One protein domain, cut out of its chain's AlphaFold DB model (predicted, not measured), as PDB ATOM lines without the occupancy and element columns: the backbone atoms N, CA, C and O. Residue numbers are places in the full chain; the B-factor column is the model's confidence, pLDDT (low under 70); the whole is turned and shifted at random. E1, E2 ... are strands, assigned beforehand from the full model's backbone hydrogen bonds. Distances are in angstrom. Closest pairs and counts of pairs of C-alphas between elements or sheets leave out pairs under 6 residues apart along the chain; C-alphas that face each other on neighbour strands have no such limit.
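AT A GLANCE: This is residues 804 to 919 of the 991 residues of an uncharacterized protein of Deltaproteobacteria bacterium HGW-Deltaproteobacteria-16 (UniProt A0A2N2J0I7). The model is a single twisted sheet that forks: E1, E2 and E3 run side by side as its stem, and beyond E3 it splits into a hairpin, E5 and E6, toward one end and a wing of four strands, E4, E7, E8 and E9, toward the other. The fork is at E3, and the chain passes from one branch to the other where E4 runs on into E5. The printed part has 116 residues with no named helix and nine named strands, E1 to E9 in order along the chain; the class is all strand, and the neighbour pairs are antiparallel. The whole is loose, with a radius of gyration of the C-alphas of 18.2 A, and elongated, spanning 63 by 33 by 23 A.

IN THESE COORDINATES: Find C-alpha 804 at (6.160, -50.606, -2.851); from there E1 runs over residues 804 to 815, 32.1 A. Look next for E2, residues 819 to 830, 32.7 A, which bends by 57 degrees at residue 822. E3, residues 835 to 848, is the longest strand by residues and covers 37.9 A, from (14.209, -54.430, -0.887) to (20.680, -18.599, 9.598). E4 is residues 851 to 856; E5, residues 858 to 870, bends by 111 degrees at residue 867; E6 is residues 873 to 882. E7 is residues 886 to 892, E8 residues 896 to 905, 30.0 A, and E9 residues 910 to 919, 30.6 A, ending at (17.202, -4.061, -4.217).

HOW THE PARTS SIT: E1, an edge strand, forms a hairpin with E2, with N 807 and O 826 2.7 A apart. E3 lies on the other side of E2, with N 825 and O 840 at 2.8 A; E1 to E4 form a meander, each strand the antiparallel neighbour of the one before. E3 has staggered pairing: on its side away from E2, E5 is beside residues 835 to 841, with N 837 and O 862 at 2.8 A, and E4 beside 842 to 848, with N 846 and O 853 at 2.7 A. E4 runs on into E5 at 37 degrees, and the two meet only through their link. E6, an edge strand, pairs with E5, N 863 and O 878 at 2.8 A. E7 pairs with E4, N 890 and O 852 at 2.7 A. A second meander follows, with E8 beside E7, N 889 and O 900 at 2.8 A, and edge strand E9 beside E8, N 903 and O 912 at 2.7 A. E6 and E7 are apart.

THE WHOLE: The C-alphas of Asp 868 and Met 895, the two farthest apart, are 62.7 A from each other. The printed part has no cut, and its eight links are tight. The mean pLDDT of the printed part is 87.8, and no printed residue is under 70.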
ATOM      1  N   GLY A 804       6.098 -50.329  -4.282       84.94
ATOM      2  CA  GLY A 804       6.160 -50.606  -2.851       84.94
ATOM      3  C   GLY A 804       5.330 -49.633  -2.011       84.94
ATOM      4  O   GLY A 804       4.435 -48.948  -2.502       84.94
ATOM      5  N   ILE A 805       5.593 -49.616  -0.706       90.31
ATOM      6  CA  ILE A 805       4.913 -48.784   0.292       90.31
ATOM      7  C   ILE A 805       5.620 -47.433   0.424       90.31
ATOM      8  O   ILE A 805       6.834 -47.377   0.591       90.31
ATOM      9  N   ASN A 806       4.844 -46.354   0.450       91.94
ATOM     10  CA  ASN A 806       5.275 -44.988   0.708       91.94
ATOM     11  C   ASN A 806       4.486 -44.417   1.894       91.94
ATOM     12  O   ASN A 806       3.259 -44.408   1.886       91.94
ATOM     13  N   ALA A 807       5.172 -43.896   2.906       93.12
ATOM     14  CA  ALA A 807       4.581 -43.238   4.062       93.12
ATOM     15  C   ALA A 807       5.104 -41.802   4.186       93.12
ATOM     16  O   ALA A 807       6.294 -41.580   4.398       93.12
ATOM     17  N   LEU A 808       4.215 -40.817   4.087       93.38
ATOM     18  CA  LEU A 808       4.499 -39.417   4.372       93.38
ATOM     19  C   LEU A 808       4.105 -39.117   5.820       93.38
ATOM     20  O   LEU A 808       2.927 -38.989   6.141       93.38
ATOM     21  N   ILE A 809       5.102 -39.004   6.690       93.81
ATOM     22  CA  ILE A 809       4.928 -38.760   8.120       93.81
ATOM     23  C   ILE A 809       5.050 -37.254   8.390       93.81
ATOM     24  O   ILE A 809       6.142 -36.698   8.226       93.81
ATOM     25  N   PRO A 810       3.983 -36.567   8.831       91.44
ATOM     26  CA  PRO A 810       4.049 -35.161   9.204       91.44
ATOM     27  C   PRO A 810       4.880 -35.008  10.480       91.44
ATOM     28  O   PRO A 810       4.544 -35.536  11.537       91.44
ATOM     29  N   VAL A 811       5.983 -34.267  10.393       91.56
ATOM     30  CA  VAL A 811       6.835 -33.965  11.551       91.56
ATOM     31  C   VAL A 811       6.449 -32.612  12.136       91.56
ATOM     32  O   VAL A 811       6.269 -32.494  13.347       91.56
ATOM     33  N   ASN A 812       6.291 -31.602  11.273       88.75
ATOM     34  CA  ASN A 812       5.914 -30.231  11.618       88.75
ATOM     35  C   ASN A 812       6.656 -29.697  12.859       88.75
ATOM     36  O   ASN A 812       6.047 -29.117  13.763       88.75
ATOM     37  N   LYS A 813       7.974 -29.930  12.935       89.88
ATOM     38  CA  LYS A 813       8.813 -29.480  14.056       89.88
ATOM     39  C   LYS A 813       9.708 -28.330  13.643       89.88
ATOM     40  O   LYS A 813      10.425 -28.426  12.653       89.88
ATOM     41  N   ASP A 814       9.679 -27.288  14.465       85.38
ATOM     42  CA  ASP A 814      10.593 -26.153  14.441       85.38
ATOM     43  C   ASP A 814      11.552 -26.271  15.636       85.38
ATOM     44  O   ASP A 814      11.116 -26.537  16.761       85.38
ATOM     45  N   ILE A 815      12.850 -26.118  15.390       85.19
ATOM     46  CA  ILE A 815      13.910 -26.088  16.397       85.19
ATOM     47  C   ILE A 815      14.503 -24.680  16.394       85.19
ATOM     48  O   ILE A 815      15.247 -24.307  15.484       85.19
ATOM     49  N   GLU A 816      14.156 -23.916  17.432       80.75
ATOM     50  CA  GLU A 816      14.676 -22.571  17.724       80.75
ATOM     51  C   GLU A 816      14.667 -21.602  16.526       80.75
ATOM     52  O   GLU A 816      15.520 -20.725  16.426       80.75
ATOM     53  N   SER A 817      13.709 -21.744  15.597       78.81
ATOM     54  CA  SER A 817      13.607 -20.943  14.366       78.81
ATOM     55  C   SER A 817      14.807 -21.058  13.417       78.81
ATOM     56  O   SER A 817      14.881 -20.309  12.442       78.81
ATOM     57  N   VAL A 818      15.722 -22.000  13.664       83.62
ATOM     58  CA  VAL A 818      16.900 -22.281  12.829       83.62
ATOM     59  C   VAL A 818      16.643 -23.455  11.894       83.62
ATOM     60  O   VAL A 818      17.128 -23.445  10.766       83.62
ATOM     61  N   PHE A 819      15.871 -24.456  12.318       89.25
ATOM     62  CA  PHE A 819      15.544 -25.622  11.501       89.25
ATOM     63  C   PHE A 819      14.064 -25.968  11.604       89.25
ATOM     64  O   PHE A 819      13.535 -26.120  12.699       89.25
ATOM     65  N   PHE A 820      13.415 -26.155  10.463       91.06
ATOM     66  CA  PHE A 820      12.045 -26.631  10.376       91.06
ATOM     67  C   PHE A 820      11.973 -27.837   9.445       91.06
ATOM     68  O   PHE A 820      12.464 -27.781   8.319       91.06
ATOM     69  N   LEU A 821      11.323 -28.909   9.889       92.12
ATOM     70  CA  LEU A 821      11.027 -30.070   9.058       92.12
ATOM     71  C   LEU A 821       9.517 -30.250   8.959       92.12
ATOM     72  O   LEU A 821       8.845 -30.476   9.968       92.12
ATOM     73  N   ARG A 822       8.997 -30.184   7.729       90.94
ATOM     74  CA  ARG A 822       7.573 -30.398   7.461       90.94
ATOM     75  C   ARG A 822       7.211 -31.872   7.612       90.94
ATOM     76  O   ARG A 822       6.348 -32.206   8.418       90.94
ATOM     77  N   ALA A 823       7.872 -32.757   6.871       92.69
ATOM     78  CA  ALA A 823       7.556 -34.180   6.882       92.69
ATOM     79  C   ALA A 823       8.781 -35.054   6.584       92.69
ATOM     80  O   ALA A 823       9.797 -34.580   6.075       92.69
ATOM     81  N   LEU A 824       8.662 -36.339   6.899       92.94
ATOM     82  CA  LEU A 824       9.558 -37.395   6.444       92.94
ATOM     83  C   LEU A 824       8.799 -38.273   5.460       92.94
ATOM     84  O   LEU A 824       7.689 -38.700   5.761       92.94
ATOM     85  N   GLN A 825       9.392 -38.557   4.309       93.12
ATOM     86  CA  GLN A 825       8.885 -39.571   3.400       93.12
ATOM     87  C   GLN A 825       9.699 -40.843   3.591       93.12
ATOM     88  O   GLN A 825      10.912 -40.837   3.409       93.12
ATOM     89  N   LEU A 826       9.036 -41.921   3.983       93.94
ATOM     90  CA  LEU A 826       9.606 -43.256   3.974       93.94
ATOM     91  C   LEU A 826       9.086 -43.963   2.734       93.94
ATOM     92  O   LEU A 826       7.877 -44.011   2.535       93.94
ATOM     93  N   SER A 827       9.972 -44.541   1.942       91.88
ATOM     94  CA  SER A 827       9.577 -45.297   0.760       91.88
ATOM     95  C   SER A 827      10.266 -46.646   0.766       91.88
ATOM     96  O   SER A 827      11.416 -46.777   1.180       91.88
ATOM     97  N   THR A 828       9.571 -47.670   0.302       91.31
ATOM     98  CA  THR A 828      10.165 -48.969   0.005       91.31
ATOM     99  C   THR A 828      10.118 -49.171  -1.492       91.31
ATOM    100  O   THR A 828       9.088 -48.887  -2.077       91.31
ATOM    101  N   LYS A 829      11.172 -49.704  -2.097       85.50
ATOM    102  CA  LYS A 829      11.218 -50.052  -3.517       85.50
ATOM    103  C   LYS A 829      11.487 -51.538  -3.649       85.50
ATOM    104  O   LYS A 829      12.429 -52.051  -3.045       85.50
ATOM    105  N   ASN A 830      10.697 -52.237  -4.450       81.19
ATOM    106  CA  ASN A 830      10.967 -53.640  -4.724       81.19
ATOM    107  C   ASN A 830      12.216 -53.749  -5.622       81.19
ATOM    108  O   ASN A 830      12.267 -53.160  -6.702       81.19
ATOM    109  N   LEU A 831      13.250 -54.459  -5.167       77.50
ATOM    110  CA  LEU A 831      14.443 -54.764  -5.964       77.50
ATOM    111  C   LEU A 831      14.329 -56.248  -6.308       77.50
ATOM    112  O   LEU A 831      14.135 -57.047  -5.414       77.50
ATOM    113  N   ASN A 832      14.407 -56.676  -7.562       77.94
ATOM    114  CA  ASN A 832      14.259 -58.106  -7.858       77.94
ATOM    115  C   ASN A 832      15.642 -58.785  -7.998       77.94
ATOM    116  O   ASN A 832      16.275 -58.574  -9.036       77.94
ATOM    117  N   PRO A 833      16.146 -59.584  -7.021       78.94
ATOM    118  CA  PRO A 833      15.650 -59.822  -5.654       78.94
ATOM    119  C   PRO A 833      16.218 -58.834  -4.606       78.94
ATOM    120  O   PRO A 833      17.373 -58.410  -4.698       78.94
ATOM    121  N   GLY A 834      15.430 -58.504  -3.572       85.12
ATOM    122  CA  GLY A 834      15.779 -57.511  -2.547       85.12
ATOM    123  C   GLY A 834      14.712 -56.450  -2.238       85.12
ATOM    124  O   GLY A 834      13.605 -56.450  -2.761       85.12
ATOM    125  N   LEU A 835      15.060 -55.524  -1.347       88.94
ATOM    126  CA  LEU A 835      14.209 -54.430  -0.887       88.94
ATOM    127  C   LEU A 835      15.057 -53.171  -0.733       88.94
ATOM    128  O   LEU A 835      16.030 -53.178   0.012       88.94
ATOM    129  N   GLY A 836      14.693 -52.095  -1.414       90.12
ATOM    130  CA  GLY A 836      15.200 -50.759  -1.129       90.12
ATOM    131  C   GLY A 836      14.321 -50.104  -0.075       90.12
ATOM    132  O   GLY A 836      13.100 -50.200  -0.156       90.12
ATOM    133  N   VAL A 837      14.915 -49.440   0.907       92.69
ATOM    134  CA  VAL A 837      14.209 -48.584   1.866       92.69
ATOM    135  C   VAL A 837      14.866 -47.218   1.839       92.69
ATOM    136  O   VAL A 837      16.086 -47.123   1.944       92.69
ATOM    137  N   SER A 838      14.079 -46.158   1.723       92.81
ATOM    138  CA  SER A 838      14.562 -44.789   1.802       92.81
ATOM    139  C   SER A 838      13.818 -43.974   2.842       92.81
ATOM    140  O   SER A 838      12.651 -44.217   3.146       92.81
ATOM    141  N   VAL A 839      14.529 -42.990   3.389       94.06
ATOM    142  CA  VAL A 839      13.965 -41.925   4.211       94.06
ATOM    143  C   VAL A 839      14.422 -40.600   3.622       94.06
ATOM    144  O   VAL A 839      15.618 -40.313   3.614       94.06
ATOM    145  N   GLU A 840      13.481 -39.798   3.142       93.50
ATOM    146  CA  GLU A 840      13.703 -38.492   2.530       93.50
ATOM    147  C   GLU A 840      13.105 -37.380   3.404       93.50
ATOM    148  O   GLU A 840      11.998 -37.484   3.939       93.50
ATOM    149  N   LEU A 841      13.846 -36.287   3.552       91.19
ATOM    150  CA  LEU A 841      13.386 -35.066   4.196       91.19
ATOM    151  C   LEU A 841      12.486 -34.299   3.227       91.19
ATOM    152  O   LEU A 841      12.919 -33.929   2.134       91.19
ATOM    153  N   MET A 842      11.260 -34.015   3.657       90.12
ATOM    154  CA  MET A 842      10.287 -33.257   2.878       90.12
ATOM    155  C   MET A 842      10.133 -31.852   3.452       90.12
ATOM    156  O   MET A 842       9.657 -31.675   4.577       90.12
ATOM    157  N   GLY A 843      10.505 -30.841   2.665       87.06
ATOM    158  CA  GLY A 843      10.411 -29.427   3.033       87.06
ATOM    159  C   GLY A 843      11.269 -29.038   4.242       87.06
ATOM    160  O   GLY A 843      10.778 -28.344   5.136       87.06
ATOM    161  N   ALA A 844      12.524 -29.495   4.295       90.00
ATOM    162  CA  ALA A 844      13.467 -29.120   5.347       90.00
ATOM    163  C   ALA A 844      13.971 -27.689   5.121       90.00
ATOM    164  O   ALA A 844      14.601 -27.397   4.110       90.00
ATOM    165  N   LYS A 845      13.713 -26.787   6.063       89.94
ATOM    166  CA  LYS A 845      14.081 -25.371   6.002       89.94
ATOM    167  C   LYS A 845      15.119 -25.052   7.075       89.94
ATOM    168  O   LYS A 845      14.904 -25.341   8.243       89.94
ATOM    169  N   PHE A 846      16.201 -24.389   6.685       90.00
ATOM    170  CA  PHE A 846      17.255 -23.880   7.557       90.00
ATOM    171  C   PHE A 846      17.285 -22.354   7.489       90.00
ATOM    172  O   PHE A 846      17.415 -21.807   6.398       90.00
ATOM    173  N   ALA A 847      17.189 -21.655   8.616       86.94
ATOM    174  CA  ALA A 847      17.297 -20.200   8.688       86.94
ATOM    175  C   ALA A 847      18.504 -19.794   9.545       86.94
ATOM    176  O   ALA A 847      18.581 -20.111  10.727       86.94
ATOM    177  N   ILE A 848      19.462 -19.088   8.941       83.25
ATOM    178  CA  ILE A 848      20.680 -18.599   9.598       83.25
ATOM    179  C   ILE A 848      20.765 -17.089   9.355       83.25
ATOM    180  O   ILE A 848      21.230 -16.620   8.314       83.25
ATOM    181  N   GLY A 849      20.272 -16.311  10.322       82.69
ATOM    182  CA  GLY A 849      20.172 -14.856  10.206       82.69
ATOM    183  C   GLY A 849      19.271 -14.441   9.029       82.69
ATOM    184  O   GLY A 849      18.138 -14.911   8.948       82.69
ATOM    185  N   PRO A 850      19.730 -13.576   8.105       83.38
ATOM    186  CA  PRO A 850      18.933 -13.161   6.952       83.38
ATOM    187  C   PRO A 850      18.839 -14.237   5.855       83.38
ATOM    188  O   PRO A 850      18.105 -14.042   4.888       83.38
ATOM    189  N   PHE A 851      19.577 -15.348   5.966       87.62
ATOM    190  CA  PHE A 851      19.572 -16.433   4.985       87.62
ATOM    191  C   PHE A 851      18.579 -17.526   5.371       87.62
ATOM    192  O   PHE A 851      18.523 -17.955   6.520       87.62
ATOM    193  N   THR A 852      17.829 -18.024   4.396       90.00
ATOM    194  CA  THR A 852      17.004 -19.225   4.510       90.00
ATOM    195  C   THR A 852      17.344 -20.168   3.365       90.00
ATOM    196  O   THR A 852      17.265 -19.777   2.209       90.00
ATOM    197  N   ALA A 853      17.681 -21.415   3.665       89.94
ATOM    198  CA  ALA A 853      17.795 -22.485   2.685       89.94
ATOM    199  C   ALA A 853      16.652 -23.484   2.884       89.94
ATOM    200  O   ALA A 853      16.255 -23.757   4.012       89.94
ATOM    201  N   VAL A 854      16.118 -24.033   1.803       90.44
ATOM    202  CA  VAL A 854      15.154 -25.131   1.824       90.44
ATOM    203  C   VAL A 854      15.730 -26.264   0.997       90.44
ATOM    204  O   VAL A 854      16.190 -26.047  -0.119       90.44
ATOM    205  N   VAL A 855      15.712 -27.465   1.554       90.19
ATOM    206  CA  VAL A 855      16.160 -28.692   0.911       90.19
ATOM    207  C   VAL A 855      14.976 -29.646   0.870       90.19
ATOM    208  O   VAL A 855      14.315 -29.859   1.889       90.19
ATOM    209  N   ASP A 856      14.707 -30.210  -0.301       88.44
ATOM    210  CA  ASP A 856      13.606 -31.148  -0.508       88.44
ATOM    211  C   ASP A 856      14.103 -32.429  -1.183       88.44
ATOM    212  O   ASP A 856      14.939 -32.378  -2.089       88.44
ATOM    213  N   GLY A 857      13.613 -33.582  -0.729       87.44
ATOM    214  CA  GLY A 857      13.940 -34.898  -1.296       87.44
ATOM    215  C   GLY A 857      15.331 -35.428  -0.952       87.44
ATOM    216  O   GLY A 857      15.760 -36.419  -1.528       87.44
ATOM    217  N   MET A 858      16.061 -34.780  -0.041       90.81
ATOM    218  CA  MET A 858      17.357 -35.288   0.419       90.81
ATOM    219  C   MET A 858      17.150 -36.382   1.457       90.81
ATOM    220  O   MET A 858      16.364 -36.200   2.385       90.81
ATOM    221  N   GLY A 859      17.885 -37.483   1.358       92.19
ATOM    222  CA  GLY A 859      17.630 -38.634   2.211       92.19
ATOM    223  C   GLY A 859      18.754 -39.647   2.291       92.19
ATOM    224  O   GLY A 859      19.852 -39.453   1.770       92.19
ATOM    225  N   LEU A 860      18.449 -40.757   2.950       94.12
ATOM    226  CA  LEU A 860      19.283 -41.951   3.006       94.12
ATOM    227  C   LEU A 860      18.522 -43.105   2.364       94.12
ATOM    228  O   LEU A 860      17.308 -43.212   2.539       94.12
ATOM    229  N   SER A 861      19.235 -43.974   1.657       93.00
ATOM    230  CA  SER A 861      18.710 -45.239   1.154       93.00
ATOM    231  C   SER A 861      19.510 -46.418   1.696       93.00
ATOM    232  O   SER A 861      20.706 -46.321   1.977       93.00
ATOM    233  N   ALA A 862      18.832 -47.546   1.848       92.62
ATOM    234  CA  ALA A 862      19.414 -48.830   2.175       92.62
ATOM    235  C   ALA A 862      18.800 -49.891   1.259       92.62
ATOM    236  O   ALA A 862      17.608 -50.179   1.343       92.62
ATOM    237  N   ASP A 863      19.627 -50.474   0.399       91.56
ATOM    238  CA  ASP A 863      19.249 -51.551  -0.506       91.56
ATOM    239  C   ASP A 863      19.679 -52.886   0.096       91.56
ATOM    240  O   ASP A 863      20.868 -53.183   0.203       91.56
ATOM    241  N   PHE A 864      18.711 -53.708   0.474       91.38
ATOM    242  CA  PHE A 864      18.914 -55.041   1.020       91.38
ATOM    243  C   PHE A 864      18.768 -56.066  -0.105       91.38
ATOM    244  O   PHE A 864      17.674 -56.245  -0.633       91.38
ATOM    245  N   ARG A 865      19.841 -56.765  -0.480       91.38
ATOM    246  CA  ARG A 865      19.799 -57.842  -1.486       91.38
ATOM    247  C   ARG A 865      20.178 -59.184  -0.862       91.38
ATOM    248  O   ARG A 865      21.200 -59.246  -0.176       91.38
ATOM    249  N   PRO A 866      19.412 -60.263  -1.093       87.62
ATOM    250  CA  PRO A 866      19.826 -61.606  -0.708       87.62
ATOM    251  C   PRO A 866      21.111 -61.984  -1.444       87.62
ATOM    252  O   PRO A 866      21.165 -61.922  -2.673       87.62
ATOM    253  N   GLN A 867      22.151 -62.347  -0.701       85.31
ATOM    254  CA  GLN A 867      23.417 -62.795  -1.270       85.31
ATOM    255  C   GLN A 867      24.133 -63.670  -0.245       85.31
ATOM    256  O   GLN A 867      24.405 -63.219   0.871       85.31
ATOM    257  N   ASP A 868      24.470 -64.899  -0.632       79.06
ATOM    258  CA  ASP A 868      25.296 -65.769   0.203       79.06
ATOM    259  C   ASP A 868      26.660 -65.096   0.433       79.06
ATOM    260  O   ASP A 868      27.387 -64.791  -0.515       79.06
ATOM    261  N   HIS A 869      26.972 -64.825   1.706       82.69
ATOM    262  CA  HIS A 869      28.151 -64.078   2.176       82.69
ATOM    263  C   HIS A 869      28.176 -62.574   1.835       82.69
ATOM    264  O   HIS A 869      29.233 -62.012   1.541       82.69
ATOM    265  N   GLY A 870      27.030 -61.895   1.911       81.44
ATOM    266  CA  GLY A 870      26.960 -60.432   1.866       81.44
ATOM    267  C   GLY A 870      27.583 -59.740   3.091       81.44
ATOM    268  O   GLY A 870      27.920 -60.365   4.100       81.44
ATOM    269  N   ASN A 871      27.722 -58.410   3.028       86.31
ATOM    270  CA  ASN A 871      28.321 -57.605   4.107       86.31
ATOM    271  C   ASN A 871      27.513 -57.585   5.429       86.31
ATOM    272  O   ASN A 871      28.013 -57.080   6.433       86.31
ATOM    273  N   LEU A 872      26.305 -58.161   5.449       89.88
ATOM    274  CA  LEU A 872      25.487 -58.409   6.636       89.88
ATOM    275  C   LEU A 872      25.072 -59.894   6.723       89.88
ATOM    276  O   LEU A 872      23.950 -60.217   7.107       89.88
ATOM    277  N   GLY A 873      25.969 -60.814   6.351       86.50
ATOM    278  CA  GLY A 873      25.764 -62.262   6.454       86.50
ATOM    279  C   GLY A 873      24.970 -62.828   5.269       86.50
ATOM    280  O   GLY A 873      25.543 -62.953   4.188       86.50
ATOM    281  N   PRO A 874      23.685 -63.205   5.436       85.81
ATOM    282  CA  PRO A 874      22.835 -63.659   4.326       85.81
ATOM    283  C   PRO A 874      22.303 -62.513   3.441       85.81
ATOM    284  O   PRO A 874      21.620 -62.752   2.445       85.81
ATOM    285  N   LEU A 875      22.577 -61.262   3.820       86.56
ATOM    286  CA  LEU A 875      22.171 -60.062   3.097       86.56
ATOM    287  C   LEU A 875      23.400 -59.241   2.726       86.56
ATOM    288  O   LEU A 875      24.324 -59.075   3.525       86.56
ATOM    289  N   ASN A 876      23.381 -58.676   1.528       88.88
ATOM    290  CA  ASN A 876      24.254 -57.585   1.144       88.88
ATOM    291  C   ASN A 876      23.462 -56.274   1.217       88.88
ATOM    292  O   ASN A 876      22.426 -56.137   0.569       88.88
ATOM    293  N   VAL A 877      23.940 -55.331   2.023       90.88
ATOM    294  CA  VAL A 877      23.313 -54.032   2.276       90.88
ATOM    295  C   VAL A 877      24.132 -52.935   1.612       90.88
ATOM    296  O   VAL A 877      25.275 -52.680   1.997       90.88
ATOM    297  N   GLY A 878      23.546 -52.269   0.622       89.38
ATOM    298  CA  GLY A 878      24.086 -51.049   0.031       89.38
ATOM    299  C   GLY A 878      23.497 -49.829   0.724       89.38
ATOM    300  O   GLY A 878      22.298 -49.602   0.625       89.38
ATOM    301  N   LEU A 879      24.317 -49.042   1.420       91.62
ATOM    302  CA  LEU A 879      23.894 -47.740   1.943       91.62
ATOM    303  C   LEU A 879      24.164 -46.658   0.895       91.62
ATOM    304  O   LEU A 879      25.268 -46.586   0.351       91.62
ATOM    305  N   GLY A 880      23.171 -45.817   0.633       90.31
ATOM    306  CA  GLY A 880      23.241 -44.711  -0.315       90.31
ATOM    307  C   GLY A 880      22.747 -43.402   0.293       90.31
ATOM    308  O   GLY A 880      22.027 -43.378   1.292       90.31
ATOM    309  N   ILE A 881      23.152 -42.292  -0.320       90.19
ATOM    310  CA  ILE A 881      22.607 -40.963  -0.029       90.19
ATOM    311  C   ILE A 881      21.711 -40.588  -1.203       90.19
ATOM    312  O   ILE A 881      22.151 -40.641  -2.352       90.19
ATOM    313  N   ILE A 882      20.474 -40.195  -0.908       89.56
ATOM    314  CA  ILE A 882      19.561 -39.638  -1.903       89.56
ATOM    315  C   ILE A 882      19.852 -38.138  -1.989       89.56
ATOM    316  O   ILE A 882      19.684 -37.429  -0.988       89.56
ATOM    317  N   PRO A 883      20.330 -37.640  -3.142       87.81
ATOM    318  CA  PRO A 883      20.619 -36.226  -3.298       87.81
ATOM    319  C   PRO A 883      19.318 -35.402  -3.312       87.81
ATOM    320  O   PRO A 883      18.263 -35.920  -3.675       87.81
ATOM    321  N   PRO A 884      19.369 -34.115  -2.930       89.44
ATOM    322  CA  PRO A 884      18.187 -33.260  -2.906       89.44
ATOM    323  C   PRO A 884      17.583 -33.100  -4.298       89.44
ATOM    324  O   PRO A 884      18.281 -32.735  -5.237       89.44
ATOM    325  N   LYS A 885      16.269 -33.281  -4.412       89.19
ATOM    326  CA  LYS A 885      15.504 -33.022  -5.642       89.19
ATOM    327  C   LYS A 885      15.202 -31.530  -5.817       89.19
ATOM    328  O   LYS A 885      14.951 -31.071  -6.928       89.19
ATOM    329  N   GLY A 886      15.258 -30.759  -4.729       89.06
ATOM    330  CA  GLY A 886      15.027 -29.318  -4.734       89.06
ATOM    331  C   GLY A 886      15.897 -28.569  -3.731       89.06
ATOM    332  O   GLY A 886      16.013 -28.971  -2.573       89.06
ATOM    333  N   LEU A 887      16.479 -27.452  -4.167       91.31
ATOM    334  CA  LEU A 887      17.250 -26.524  -3.343       91.31
ATOM    335  C   LEU A 887      16.725 -25.101  -3.529       91.31
ATOM    336  O   LEU A 887      16.880 -24.502  -4.588       91.31
ATOM    337  N   GLY A 888      16.123 -24.545  -2.484       89.94
ATOM    338  CA  GLY A 888      15.755 -23.138  -2.399       89.94
ATOM    339  C   GLY A 888      16.744 -22.375  -1.532       89.94
ATOM    340  O   GLY A 888      17.125 -22.852  -0.469       89.94
ATOM    341  N   VAL A 889      17.137 -21.174  -1.935       90.12
ATOM    342  CA  VAL A 889      17.892 -20.247  -1.083       90.12
ATOM    343  C   VAL A 889      17.229 -18.888  -1.168       90.12
ATOM    344  O   VAL A 889      16.901 -18.425  -2.253       90.12
ATOM    345  N   SER A 890      17.043 -18.226  -0.036       90.81
ATOM    346  CA  SER A 890      16.642 -16.833   0.030       90.81
ATOM    347  C   SER A 890      17.495 -16.060   1.027       90.81
ATOM    348  O   SER A 890      18.008 -16.594   2.006       90.81
ATOM    349  N   LEU A 891      17.682 -14.782   0.729       88.12
ATOM    350  CA  LEU A 891      18.406 -13.803   1.512       88.12
ATOM    351  C   LEU A 891      17.494 -12.597   1.684       88.12
ATOM    352  O   LEU A 891      17.124 -11.955   0.703       88.12
ATOM    353  N   LYS A 892      17.155 -12.267   2.926       86.75
ATOM    354  CA  LYS A 892      16.340 -11.104   3.263       86.75
ATOM    355  C   LYS A 892      17.094 -10.192   4.222       86.75
ATOM    356  O   LYS A 892      17.196 -10.471   5.409       86.75
ATOM    357  N   THR A 893      17.595  -9.083   3.692       85.69
ATOM    358  CA  THR A 893      18.239  -7.992   4.443       85.69
ATOM    359  C   THR A 893      17.456  -6.694   4.259       85.69
ATOM    360  O   THR A 893      16.574  -6.609   3.401       85.69
ATOM    361  N   ASP A 894      17.809  -5.648   5.006       79.12
ATOM    362  CA  ASP A 894      17.152  -4.340   4.889       79.12
ATOM    363  C   ASP A 894      17.327  -3.682   3.506       79.12
ATOM    364  O   ASP A 894      16.452  -2.929   3.077       79.12
ATOM    365  N   MET A 895      18.417  -3.985   2.783       77.88
ATOM    366  CA  MET A 895      18.733  -3.407   1.464       77.88
ATOM    367  C   MET A 895      18.419  -4.330   0.275       77.88
ATOM    368  O   MET A 895      18.193  -3.845  -0.835       77.88
ATOM    369  N   LEU A 896      18.410  -5.647   0.487       81.19
ATOM    370  CA  LEU A 896      18.349  -6.664  -0.564       81.19
ATOM    371  C   LEU A 896      17.440  -7.818  -0.136       81.19
ATOM    372  O   LEU A 896      17.659  -8.415   0.920       81.19
ATOM    373  N   THR A 897      16.470  -8.164  -0.982       85.38
ATOM    374  CA  THR A 897      15.759  -9.446  -0.936       85.38
ATOM    375  C   THR A 897      16.090 -10.217  -2.206       85.38
ATOM    376  O   THR A 897      15.802  -9.746  -3.299       85.38
ATOM    377  N   ALA A 898      16.720 -11.375  -2.073       84.69
ATOM    378  CA  ALA A 898      17.059 -12.251  -3.186       84.69
ATOM    379  C   ALA A 898      16.597 -13.668  -2.869       84.69
ATOM    380  O   ALA A 898      16.627 -14.085  -1.714       84.69
ATOM    381  N   GLY A 899      16.182 -14.418  -3.875       88.94
ATOM    382  CA  GLY A 899      15.793 -15.807  -3.730       88.94
ATOM    383  C   GLY A 899      16.007 -16.568  -5.020       88.94
ATOM    384  O   GLY A 899      15.995 -15.996  -6.102       88.94
ATOM    385  N   GLY A 900      16.223 -17.865  -4.916       87.94
ATOM    386  CA  GLY A 900      16.274 -18.743  -6.064       87.94
ATOM    387  C   GLY A 900      15.925 -20.163  -5.673       87.94
ATOM    388  O   GLY A 900      16.120 -20.563  -4.526       87.94
ATOM    389  N   TYR A 901      15.392 -20.910  -6.627       91.19
ATOM    390  CA  TYR A 901      15.098 -22.327  -6.481       91.19
ATOM    391  C   TYR A 901      15.738 -23.096  -7.627       91.19
ATOM    392  O   TYR A 901      15.709 -22.646  -8.773       91.19
ATOM    393  N   LEU A 902      16.308 -24.250  -7.307       90.12
ATOM    394  CA  LEU A 902      16.945 -25.169  -8.233       90.12
ATOM    395  C   LEU A 902      16.339 -26.560  -8.032       90.12
ATOM    396  O   LEU A 902      16.517 -27.176  -6.985       90.12
ATOM    397  N   TYR A 903      15.627 -27.040  -9.043       89.94
ATOM    398  CA  TYR A 903      15.195 -28.421  -9.189       89.94
ATOM    399  C   TYR A 903      16.314 -29.250  -9.822       89.94
ATOM    400  O   TYR A 903      16.951 -28.811 -10.788       89.94
ATOM    401  N   LEU A 904      16.543 -30.443  -9.284       87.56
ATOM    402  CA  LEU A 904      17.617 -31.349  -9.675       87.56
ATOM    403  C   LEU A 904      17.029 -32.728  -9.989       87.56
ATOM    404  O   LEU A 904      16.450 -33.375  -9.119       87.56
ATOM    405  N   ASP A 905      17.218 -33.184 -11.222       86.25
ATOM    406  CA  ASP A 905      16.873 -34.527 -11.683       86.25
ATOM    407  C   ASP A 905      18.165 -35.266 -12.037       86.25
ATOM    408  O   ASP A 905      18.717 -35.139 -13.133       86.25
ATOM    409  N   PHE A 906      18.680 -36.013 -11.064       79.94
ATOM    410  CA  PHE A 906      19.935 -36.745 -11.206       79.94
ATOM    411  C   PHE A 906      19.810 -37.984 -12.093       79.94
ATOM    412  O   PHE A 906      20.808 -38.388 -12.681       79.94
ATOM    413  N   GLU A 907      18.616 -38.569 -12.222       77.00
ATOM    414  CA  GLU A 907      18.408 -39.754 -13.063       77.00
ATOM    415  C   GLU A 907      18.481 -39.391 -14.549       77.00
ATOM    416  O   GLU A 907      19.062 -40.131 -15.341       77.00
ATOM    417  N   ASN A 908      17.954 -38.222 -14.925       83.81
ATOM    418  CA  ASN A 908      18.025 -37.718 -16.298       83.81
ATOM    419  C   ASN A 908      19.185 -36.737 -16.545       83.81
ATOM    420  O   ASN A 908      19.276 -36.185 -17.646       83.81
ATOM    421  N   GLU A 909      20.042 -36.507 -15.543       85.00
ATOM    422  CA  GLU A 909      21.144 -35.530 -15.546       85.00
ATOM    423  C   GLU A 909      20.697 -34.102 -15.933       85.00
ATOM    424  O   GLU A 909      21.355 -33.395 -16.704       85.00
ATOM    425  N   ARG A 910      19.545 -33.658 -15.419       85.38
ATOM    426  CA  ARG A 910      18.936 -32.353 -15.723       85.38
ATOM    427  C   ARG A 910      18.809 -31.488 -14.474       85.38
ATOM    428  O   ARG A 910      18.630 -31.977 -13.365       85.38
ATOM    429  N   TYR A 911      18.839 -30.174 -14.670       87.38
ATOM    430  CA  TYR A 911      18.470 -29.207 -13.640       87.38
ATOM    431  C   TYR A 911      17.640 -28.074 -14.242       87.38
ATOM    432  O   TYR A 911      17.788 -27.735 -15.418       87.38
ATOM    433  N   ALA A 912      16.783 -27.471 -13.426       84.31
ATOM    434  CA  ALA A 912      15.985 -26.310 -13.800       84.31
ATOM    435  C   ALA A 912      15.877 -25.362 -12.606       84.31
ATOM    436  O   ALA A 912      15.690 -25.813 -11.483       84.31
ATOM    437  N   GLY A 913      15.998 -24.053 -12.813       87.62
ATOM    438  CA  GLY A 913      15.928 -23.112 -11.700       87.62
ATOM    439  C   GLY A 913      15.524 -21.704 -12.097       87.62
ATOM    440  O   GLY A 913      15.622 -21.320 -13.262       87.62
ATOM    441  N   ALA A 914      15.075 -20.944 -11.106       86.81
ATOM    442  CA  ALA A 914      14.667 -19.551 -11.232       86.81
ATOM    443  C   ALA A 914      15.297 -18.727 -10.104       86.81
ATOM    444  O   ALA A 914      15.460 -19.226  -8.992       86.81
ATOM    445  N   ILE A 915      15.654 -17.474 -10.395       90.00
ATOM    446  CA  ILE A 915      16.217 -16.518  -9.434       90.00
ATOM    447  C   ILE A 915      15.429 -15.210  -9.520       90.00
ATOM    448  O   ILE A 915      15.147 -14.721 -10.611       90.00
ATOM    449  N   GLU A 916      15.140 -14.622  -8.364       84.38
ATOM    450  CA  GLU A 916      14.538 -13.305  -8.200       84.38
ATOM    451  C   GLU A 916      15.402 -12.450  -7.264       84.38
ATOM    452  O   GLU A 916      15.839 -12.902  -6.206       84.38
ATOM    453  N   ILE A 917      15.663 -11.195  -7.647       86.25
ATOM    454  CA  ILE A 917      16.449 -10.248  -6.846       86.25
ATOM    455  C   ILE A 917      15.762  -8.880  -6.843       86.25
ATOM    456  O   ILE A 917      15.471  -8.320  -7.896       86.25
ATOM    457  N   SER A 918      15.572  -8.312  -5.654       76.56
ATOM    458  CA  SER A 918      14.986  -6.993  -5.419       76.56
ATOM    459  C   SER A 918      15.868  -6.162  -4.479       76.56
ATOM    460  O   SER A 918      16.168  -6.574  -3.354       76.56
ATOM    461  N   VAL A 919      16.304  -4.984  -4.941       79.00
ATOM    462  CA  VAL A 919      17.202  -4.061  -4.217       79.00
ATOM    463  C   VAL A 919      16.460  -2.768  -3.871       79.00
ATOM    464  O   VAL A 919      15.867  -2.139  -4.750       79.00
TER     465      VAL A 919